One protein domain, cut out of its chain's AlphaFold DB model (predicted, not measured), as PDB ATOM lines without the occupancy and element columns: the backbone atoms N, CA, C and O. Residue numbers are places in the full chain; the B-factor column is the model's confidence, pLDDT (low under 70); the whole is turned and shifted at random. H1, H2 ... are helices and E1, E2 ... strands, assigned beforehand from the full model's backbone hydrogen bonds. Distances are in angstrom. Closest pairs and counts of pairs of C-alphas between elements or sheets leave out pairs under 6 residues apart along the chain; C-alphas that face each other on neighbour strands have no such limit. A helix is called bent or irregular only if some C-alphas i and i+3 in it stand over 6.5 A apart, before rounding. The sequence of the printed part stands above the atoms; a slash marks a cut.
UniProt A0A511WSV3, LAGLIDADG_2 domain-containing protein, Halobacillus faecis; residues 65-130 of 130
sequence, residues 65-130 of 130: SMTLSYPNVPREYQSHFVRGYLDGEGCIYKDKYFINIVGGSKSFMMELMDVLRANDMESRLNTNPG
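This is residues 65 to 130 of the 130 residues of the protein "LAGLIDADG_2 domain-containing protein" of Halobacillus faecis (UniProt A0A511WSV3). Two helices, H1 and H2, stand askew and near each other with a gap between their backbones, and a small two-stranded hairpin, E1 and E2, follows directly from the end of H1. Residues 65 to 74 lead into H1, and after H2 the long closing stretch, residues 118 to 130, folds back past H2 toward the far end of the printed part. The printed part has 66 residues with two named helices and two named strands, in the order H1, E1, E2, H2; the sheet has the order E1 - E2 and is antiparallel. The class is mixed, helices and strands. The whole is compact, with a radius of gyration of the C-alphas of 12.0 A, and rounded, spanning 32 by 31 by 20 A.

Go along from Ser 65 and you reach H1, residues 75 to 89, which passes by a tight link, with no residue between, into E1, residues 90 to 93. Four residues on, E2, residues 98 to 101, makes a hairpin with E1, antiparallel at 150 degrees between their directions. Look at N 91 and O 100, 2.8 A apart, and N 100 and O 91, 3.0 A apart, both within hydrogen-bond range; the C-alphas of 92 and 99 face each other at 4.7 A. The closest C-alphas of H1 and E2 are those of Glu 89 and Ile 101, 6.0 A apart. A tight link of four residues then leads to H2, residues 106 to 117. H1 and H2 are near each other, with 9 pairs of C-alphas within 10 A, while E1 and H2 are apart. In H2 every O i to N i+4 pair is within hydrogen-bond range; in H1 9 of 11 are.

Find C-alpha 75 at (15.120, 31.363, -39.871); from there H1 runs 21.3 A to C-alpha 89. H1 is irregular: C-alphas 76 and 79 are 7.2 A apart. E1 measures 9.6 A and E2 9.8 A from first to last C-alpha, and E2 ends at C-alpha 101, (9.954, 52.098, -40.708). H2 runs 16.5 A from C-alpha 106 to C-alpha 117 at (8.698, 40.714, -31.469).

The two C-alphas farthest apart are those of Glu 76 and Gly 130, 36.8 A. The printed part has no cut, and the links between its named elements are tight. Residue 130 is the chain's last. The mean pLDDT of the printed part is 81.6; in this model residues 65 to 67, 90, 93 to 94, 96 and 128 to 130 are under 70.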
ATOM      1  N   SER A  65       3.489  48.405 -54.141       58.69
ATOM      2  CA  SER A  65       4.016  48.579 -52.770       58.69
ATOM      3  C   SER A  65       2.947  48.414 -51.674       58.69
ATOM      4  O   SER A  65       3.296  48.134 -50.534       58.69
ATOM      5  N   MET A  66       1.656  48.537 -52.015       62.38
ATOM      6  CA  MET A  66       0.526  48.346 -51.099       62.38
ATOM      7  C   MET A  66       0.059  46.895 -50.910       62.38
ATOM      8  O   MET A  66      -0.699  46.642 -49.982       62.38
ATOM      9  N   THR A  67       0.467  45.943 -51.760       67.06
ATOM     10  CA  THR A  67       0.019  44.533 -51.667       67.06
ATOM     11  C   THR A  67       1.169  43.559 -51.430       67.06
ATOM     12  O   THR A  67       1.048  42.381 -51.753       67.06
ATOM     13  N   LEU A  68       2.310  44.048 -50.943       76.75
ATOM     14  CA  LEU A  68       3.469  43.209 -50.653       76.75
ATOM     15  C   LEU A  68       3.173  42.318 -49.434       76.75
ATOM     16  O   LEU A  68       2.656  42.811 -48.431       76.75
ATOM     17  N   SER A  69       3.487  41.030 -49.502       79.56
ATOM     18  CA  SER A  69       3.489  40.115 -48.352       79.56
ATOM     19  C   SER A  69       4.913  39.915 -47.852       79.56
ATOM     20  O   SER A  69       5.864  40.098 -48.619       79.56
ATOM     21  N   TYR A  70       5.080  39.553 -46.581       84.25
ATOM     22  CA  TYR A  70       6.408  39.212 -46.085       84.25
ATOM     23  C   TYR A  70       6.924  37.957 -46.816       84.25
ATOM     24  O   TYR A  70       6.171  36.994 -46.987       84.25
ATOM     25  N   PRO A  71       8.167  37.952 -47.328       86.25
ATOM     26  CA  PRO A  71       8.680  36.799 -48.055       86.25
ATOM     27  C   PRO A  71       8.945  35.626 -47.105       86.25
ATOM     28  O   PRO A  71       9.282  35.813 -45.939       86.25
ATOM     29  N   ASN A  72       8.866  34.398 -47.615       86.12
ATOM     30  CA  ASN A  72       9.280  33.225 -46.848       86.12
ATOM     31  C   ASN A  72      10.813  33.210 -46.693       86.12
ATOM     32  O   ASN A  72      11.527  32.743 -47.580       86.12
ATOM     33  N   VAL A  73      11.312  33.769 -45.588       88.06
ATOM     34  CA  VAL A  73      12.745  33.848 -45.272       88.06
ATOM     35  C   VAL A  73      13.107  32.749 -44.268       88.06
ATOM     36  O   VAL A  73      12.541  32.724 -43.168       88.06
ATOM     37  N   PRO A  74      14.065  31.855 -44.593       90.12
ATOM     38  CA  PRO A  74      14.551  30.853 -43.650       90.12
ATOM     39  C   PRO A  74      15.052  31.495 -42.353       90.12
ATOM     40  O   PRO A  74      15.653  32.569 -42.374       90.12
ATOM     41  N   ARG A  75      14.832  30.823 -41.215       87.19
ATOM     42  CA  ARG A  75      15.120  31.363 -39.871       87.19
ATOM     43  C   ARG A  75      16.546  31.908 -39.729       87.19
ATOM     44  O   ARG A  75      16.736  32.947 -39.111       87.19
ATOM     45  N   GLU A  76      17.526  31.239 -40.323       91.38
ATOM     46  CA  GLU A  76      18.939  31.645 -40.316       91.38
ATOM     47  C   GLU A  76      19.216  32.967 -41.058       91.38
ATOM     48  O   GLU A  76      20.101  33.722 -40.663       91.38
ATOM     49  N   TYR A  77      18.409  33.306 -42.068       90.50
ATOM     50  CA  TYR A  77      18.537  34.544 -42.843       90.50
ATOM     51  C   TYR A  77      17.601  35.660 -42.372       90.50
ATOM     52  O   TYR A  77      17.711  36.784 -42.857       90.50
ATOM     53  N   GLN A  78      16.716  35.397 -41.406       89.38
ATOM     54  CA  GLN A  78      15.741  36.381 -40.919       89.38
ATOM     55  C   GLN A  78      16.405  37.671 -40.436       89.38
ATOM     56  O   GLN A  78      16.042  38.769 -40.854       89.38
ATOM     57  N   SER A  79      17.452  37.551 -39.618       88.94
ATOM     58  CA  SER A  79      18.186  38.719 -39.122       88.94
ATOM     59  C   SER A  79      18.879  39.496 -40.249       88.94
ATOM     60  O   SER A  79      19.031  40.712 -40.153       88.94
ATOM     61  N   HIS A  80      19.320  38.822 -41.316       89.81
ATOM     62  CA  HIS A  80      19.927  39.459 -42.487       89.81
ATOM     63  C   HIS A  80      18.880  40.198 -43.322       89.81
ATOM     64  O   HIS A  80      19.119  41.334 -43.724       89.81
ATOM     65  N   PHE A  81      17.706  39.596 -43.516       89.69
ATOM     66  CA  PHE A  81      16.590  40.230 -44.209       89.69
ATOM     67  C   PHE A  81      16.116  41.488 -43.477       89.69
ATOM     68  O   PHE A  81      16.011  42.548 -44.091       89.69
ATOM     69  N   VAL A  82      15.901  41.400 -42.159       88.31
ATOM     70  CA  VAL A  82      15.501  42.553 -41.339       88.31
ATOM     71  C   VAL A  82      16.549  43.666 -41.419       88.31
ATOM     72  O   VAL A  82      16.180  44.810 -41.665       88.31
ATOM     73  N   ARG A  83      17.847  43.348 -41.296       86.88
ATOM     74  CA  ARG A  83      18.935  44.331 -41.461       86.88
ATOM     75  C   ARG A  83      18.892  45.015 -42.830       86.88
ATOM     76  O   ARG A  83      18.882  46.237 -42.886       86.88
ATOM     77  N   GLY A  84      18.770  44.247 -43.914       87.12
ATOM     78  CA  GLY A  84      18.685  44.808 -45.265       87.12
ATOM     79  C   GLY A  84      17.443  45.677 -45.487       87.12
ATOM     80  O   GLY A  84      17.514  46.690 -46.180       87.12
ATOM     81  N   TYR A  85      16.311  45.322 -44.876       86.88
ATOM     82  CA  TYR A  85      15.098  46.136 -44.935       86.88
ATOM     83  C   TYR A  85      15.248  47.450 -44.154       86.88
ATOM     84  O   TYR A  85      14.804  48.496 -44.621       86.88
ATOM     85  N   LEU A  86      15.924  47.422 -43.001       84.75
ATOM     86  CA  LEU A  86      16.258  48.616 -42.221       84.75
ATOM     87  C   LEU A  86      17.231  49.543 -42.964       84.75
ATOM     88  O   LEU A  86      16.998  50.745 -42.994       84.75
ATOM     89  N   ASP A  87      18.261  48.999 -43.611       81.31
ATOM     90  CA  ASP A  87      19.194  49.777 -44.443       81.31
ATOM     91  C   ASP A  87      18.503  50.379 -45.688       81.31
ATOM     92  O   ASP A  87      18.985  51.340 -46.289       81.31
ATOM     93  N   GLY A  88      17.369  49.802 -46.102       78.19
ATOM     94  CA  GLY A  88      16.533  50.275 -47.206       78.19
ATOM     95  C   GLY A  88      15.543  51.373 -46.818       78.19
ATOM     96  O   GLY A  88      15.522  52.442 -47.422       78.19
ATOM     97  N   GLU A  89      14.695  51.076 -45.836       76.69
ATOM     98  CA  GLU A  89      13.478  51.835 -45.505       76.69
ATOM     99  C   GLU A  89      13.480  52.373 -44.060       76.69
ATOM    100  O   GLU A  89      12.551  53.068 -43.637       76.69
ATOM    101  N   GLY A  90      14.496  52.029 -43.267       68.62
ATOM    102  CA  GLY A  90      14.621  52.432 -41.874       68.62
ATOM    103  C   GLY A  90      15.183  53.842 -41.722       68.62
ATOM    104  O   GLY A  90      16.179  54.223 -42.332       68.62
ATOM    105  N   CYS A  91      14.571  54.625 -40.837       71.88
ATOM    106  CA  CYS A  91      15.118  55.889 -40.357       71.88
ATOM    107  C   CYS A  91      15.501  55.744 -38.880       71.88
ATOM    108  O   CYS A  91      14.637  55.541 -38.019       71.88
ATOM    109  N   ILE A  92      16.802  55.820 -38.585       71.38
ATOM    110  CA  ILE A  92      17.341  55.702 -37.224       71.38
ATOM    111  C   ILE A  92      17.315  57.073 -36.546       71.38
ATOM    112  O   ILE A  92      18.034  57.990 -36.950       71.38
ATOM    113  N   TYR A  93      16.549  57.196 -35.461       69.12
ATOM    114  CA  TYR A  93      16.562  58.382 -34.605       69.12
ATOM    115  C   TYR A  93      17.487  58.136 -33.415       69.12
ATOM    116  O   TYR A  93      17.090  57.547 -32.408       69.12
ATOM    117  N   LYS A  94      18.740  58.596 -33.537       60.88
ATOM    118  CA  LYS A  94      19.796  58.384 -32.528       60.88
ATOM    119  C   LYS A  94      19.414  58.903 -31.139       60.88
ATOM    120  O   LYS A  94      19.760  58.274 -30.149       60.88
ATOM    121  N   ASP A  95      18.634  59.979 -31.072       71.19
ATOM    122  CA  ASP A  95      18.281  60.632 -29.806       71.19
ATOM    123  C   ASP A  95      17.236  59.863 -28.985       71.19
ATOM    124  O   ASP A  95      17.048  60.145 -27.804       71.19
ATOM    125  N   LYS A  96      16.516  58.915 -29.602       63.53
ATOM    126  CA  LYS A  96      15.370  58.239 -28.973       63.53
ATOM    127  C   LYS A  96      15.454  56.710 -28.991       63.53
ATOM    128  O   LYS A  96      14.494  56.066 -28.586       63.53
ATOM    129  N   TYR A  97      16.579  56.142 -29.440       75.25
ATOM    130  CA  TYR A  97      16.823  54.691 -29.497       75.25
ATOM    131  C   TYR A  97      15.688  53.883 -30.156       75.25
ATOM    132  O   TYR A  97      15.421  52.750 -29.766       75.25
ATOM    133  N   PHE A  98      15.022  54.442 -31.171       78.88
ATOM    134  CA  PHE A  98      14.041  53.702 -31.968       78.88
ATOM    135  C   PHE A  98      14.286  53.875 -33.464       78.88
ATOM    136  O   PHE A  98      14.816  54.890 -33.931       78.88
ATOM    137  N   ILE A  99      13.867  52.861 -34.217       80.88
ATOM    138  CA  ILE A  99      13.889  52.857 -35.675       80.88
ATOM    139  C   ILE A  99      12.461  53.085 -36.155       80.88
ATOM    140  O   ILE A  99      11.543  52.382 -35.732       80.88
ATOM    141  N   ASN A 100      12.269  54.074 -37.023       83.00
ATOM    142  CA  ASN A 100      11.005  54.246 -37.721       83.00
ATOM    143  C   ASN A 100      11.084  53.573 -39.090       83.00
ATOM    144  O   ASN A 100      12.040  53.795 -39.830       83.00
ATOM    145  N   ILE A 101      10.070  52.785 -39.426       83.56
ATOM    146  CA  ILE A 101       9.954  52.098 -40.708       83.56
ATOM    147  C   ILE A 101       8.644  52.545 -41.344       83.56
ATOM    148  O   ILE A 101       7.575  52.393 -40.750       83.56
ATOM    149  N   VAL A 102       8.721  53.065 -42.566       80.62
ATOM    150  CA  VAL A 102       7.542  53.481 -43.329       80.62
ATOM    151  C   VAL A 102       7.307  52.471 -44.443       80.62
ATOM    152  O   VAL A 102       8.171  52.256 -45.280       80.62
ATOM    153  N   GLY A 103       6.134  51.840 -44.460       79.19
ATOM    154  CA  GLY A 103       5.777  50.840 -45.465       79.19
ATOM    155  C   GLY A 103       4.361  51.048 -45.989       79.19
ATOM    156  O   GLY A 103       3.449  51.363 -45.228       79.19
ATOM    157  N   GLY A 104       4.171  50.863 -47.298       78.50
ATOM    158  CA  GLY A 104       2.861  51.002 -47.948       78.50
ATOM    159  C   GLY A 104       1.938  49.789 -47.782       78.50
ATOM    160  O   GLY A 104       0.727  49.921 -47.949       78.50
ATOM    161  N   SER A 105       2.489  48.614 -47.460       84.62
ATOM    162  CA  SER A 105       1.724  47.378 -47.280       84.62
ATOM    163  C   SER A 105       1.498  47.079 -45.801       84.62
ATOM    164  O   SER A 105       2.427  46.727 -45.075       84.62
ATOM    165  N   LYS A 106       0.240  47.169 -45.356       85.00
ATOM    166  CA  LYS A 106      -0.133  46.856 -43.969       85.00
ATOM    167  C   LYS A 106       0.153  45.394 -43.614       85.00
ATOM    168  O   LYS A 106       0.625  45.144 -42.512       85.00
ATOM    169  N   SER A 107      -0.112  44.448 -44.522       86.25
ATOM    170  CA  SER A 107       0.145  43.017 -44.288       86.25
ATOM    171  C   SER A 107       1.624  42.758 -44.031       86.25
ATOM    172  O   SER A 107       1.964  42.206 -42.990       86.25
ATOM    173  N   PHE A 108       2.493  43.282 -44.899       88.38
ATOM    174  CA  PHE A 108       3.940  43.178 -44.728       88.38
ATOM    175  C   PHE A 108       4.400  43.746 -43.381       88.38
ATOM    176  O   PHE A 108       5.190  43.125 -42.678       88.38
ATOM    177  N   MET A 109       3.901  44.931 -43.010       89.19
ATOM    178  CA  MET A 109       4.307  45.600 -41.773       89.19
ATOM    179  C   MET A 109       3.851  44.846 -40.517       89.19
ATOM    180  O   MET A 109       4.571  44.853 -39.521       89.19
ATOM    181  N   MET A 110       2.686  44.190 -40.552       89.75
ATOM    182  CA  MET A 110       2.220  43.342 -39.449       89.75
ATOM    183  C   MET A 110       3.109  42.103 -39.292       89.75
ATOM    184  O   MET A 110       3.586  41.840 -38.196       89.75
ATOM    185  N   GLU A 111       3.412  41.407 -40.387       90.75
ATOM    186  CA  GLU A 111       4.296  40.233 -40.360       90.75
ATOM    187  C   GLU A 111       5.727  40.594 -39.922       90.75
ATOM    188  O   GLU A 111       6.327  39.901 -39.101       90.75
ATOM    189  N   LEU A 112       6.270  41.722 -40.399       90.44
ATOM    190  CA  LEU A 112       7.569  42.228 -39.947       90.44
ATOM    191  C   LEU A 112       7.559  42.516 -38.438       90.44
ATOM    192  O   LEU A 112       8.523  42.195 -37.746       90.44
ATOM    193  N   MET A 113       6.480  43.110 -37.920       90.69
ATOM    194  CA  MET A 113       6.320  43.378 -36.490       90.69
ATOM    195  C   MET A 113       6.330  42.080 -35.671       90.69
ATOM    196  O   MET A 113       6.981  42.029 -34.627       90.69
ATOM    197  N   ASP A 114       5.678  41.025 -36.157       91.25
ATOM    198  CA  ASP A 114       5.682  39.715 -35.502       91.25
ATOM    199  C   ASP A 114       7.086  39.092 -35.494       91.25
ATOM    200  O   ASP A 114       7.532  38.596 -34.456       91.25
ATOM    201  N   VAL A 115       7.833  39.199 -36.601       90.94
ATOM    202  CA  VAL A 115       9.241  38.769 -36.669       90.94
ATOM    203  C   VAL A 115      10.106  39.546 -35.673       90.94
ATOM    204  O   VAL A 115      10.909  38.940 -34.965       90.94
ATOM    205  N   LEU A 116       9.942  40.867 -35.569       89.62
ATOM    206  CA  LEU A 116      10.701  41.696 -34.625       89.62
ATOM    207  C   LEU A 116      10.399  41.321 -33.165       89.62
ATOM    208  O   LEU A 116      11.320  41.153 -32.369       89.62
ATOM    209  N   ARG A 117       9.121  41.118 -32.822       90.94
ATOM    210  CA  ARG A 117       8.698  40.714 -31.469       90.94
ATOM    211  C   ARG A 117       9.187  39.326 -31.092       90.94
ATOM    212  O   ARG A 117       9.572  39.116 -29.950       90.94
ATOM    213  N   ALA A 118       9.212  38.398 -32.046       89.06
ATOM    214  CA  ALA A 118       9.778  37.067 -31.844       89.06
ATOM    215  C   ALA A 118      11.300  37.085 -31.593       89.06
ATOM    216  O   ALA A 118      11.851  36.067 -31.184       89.06
ATOM    217  N   ASN A 119      11.970  38.216 -31.842       85.69
ATOM    218  CA  ASN A 119      13.382  38.457 -31.535       85.69
ATOM    219  C   ASN A 119      13.550  39.477 -30.388       85.69
ATOM    220  O   ASN A 119      14.539  40.207 -30.355       85.69
ATOM    221  N   ASP A 120      12.568  39.562 -29.483       87.12
ATOM    222  CA  ASP A 120      12.584  40.415 -28.286       87.12
ATOM    223  C   ASP A 120      12.737  41.925 -28.571       87.12
ATOM    224  O   ASP A 120      13.178  42.698 -27.720       87.12
ATOM    225  N   MET A 121      12.337  42.380 -29.767       85.19
ATOM    226  CA  MET A 121      12.319  43.802 -30.119       85.19
ATOM    227  C   MET A 121      10.919  44.394 -29.916       85.19
ATOM    228  O   MET A 121       9.956  44.015 -30.595       85.19
ATOM    229  N   GLU A 122      10.798  45.373 -29.012       88.12
ATOM    230  CA  GLU A 122       9.549  46.121 -28.838       88.12
ATOM    231  C   GLU A 122       9.218  46.891 -30.124       88.12
ATOM    232  O   GLU A 122      10.008  47.689 -30.627       88.12
ATOM    233  N   SER A 123       8.024  46.655 -30.664       88.00
ATOM    234  CA  SER A 123       7.580  47.257 -31.920       88.00
ATOM    235  C   SER A 123       6.104  47.642 -31.869       88.00
ATOM    236  O   SER A 123       5.260  46.954 -31.277       88.00
ATOM    237  N   ARG A 124       5.787  48.779 -32.496       86.88
ATOM    238  CA  ARG A 124       4.443  49.365 -32.552       86.88
ATOM    239  C   ARG A 124       4.127  49.768 -33.987       86.88
ATOM    240  O   ARG A 124       4.969  50.363 -34.654       86.88
ATOM    241  N   LEU A 125       2.913  49.469 -34.441       85.69
ATOM    242  CA  LEU A 125       2.423  49.852 -35.763       85.69
ATOM    243  C   LEU A 125       1.425  51.002 -35.626       85.69
ATOM    244  O   LEU A 125       0.362  50.831 -35.034       85.69
ATOM    245  N   ASN A 126       1.753  52.153 -36.211       84.00
ATOM    246  CA  ASN A 126       0.828  53.275 -36.339       84.00
ATOM    247  C   ASN A 126       0.267  53.291 -37.761       84.00
ATOM    248  O   ASN A 126       1.021  53.391 -38.727       84.00
ATOM    249  N   THR A 127      -1.053  53.198 -37.899       78.88
ATOM    250  CA  THR A 127      -1.728  53.351 -39.190       78.88
ATOM    251  C   THR A 127      -2.365  54.728 -39.252       78.88
ATOM    252  O   THR A 127      -3.208  55.031 -38.411       78.88
ATOM    253  N   ASN A 128      -2.014  55.539 -40.248       69.06
ATOM    254  CA  ASN A 128      -2.818  56.719 -40.545       69.06
ATOM    255  C   ASN A 128      -4.149  56.244 -41.147       69.06
ATOM    256  O   ASN A 128      -4.113  55.527 -42.154       69.06
ATOM    257  N   PRO A 129      -5.308  56.585 -40.554       55.56
ATOM    258  CA  PRO A 129      -6.558  56.505 -41.288       55.56
ATOM    259  C   PRO A 129      -6.428  57.492 -42.453       55.56
ATOM    260  O   PRO A 129      -6.126  58.665 -42.235       55.56
ATOM    261  N   GLY A 130      -6.498  56.969 -43.678       50.75
ATOM    262  CA  GLY A 130      -6.499  57.789 -44.889       50.75
ATOM    263  C   GLY A 130      -7.715  58.698 -44.960       50.75
ATOM    264  O   GLY A 130      -8.746  58.346 -44.342       50.75
TER     265      GLY A 130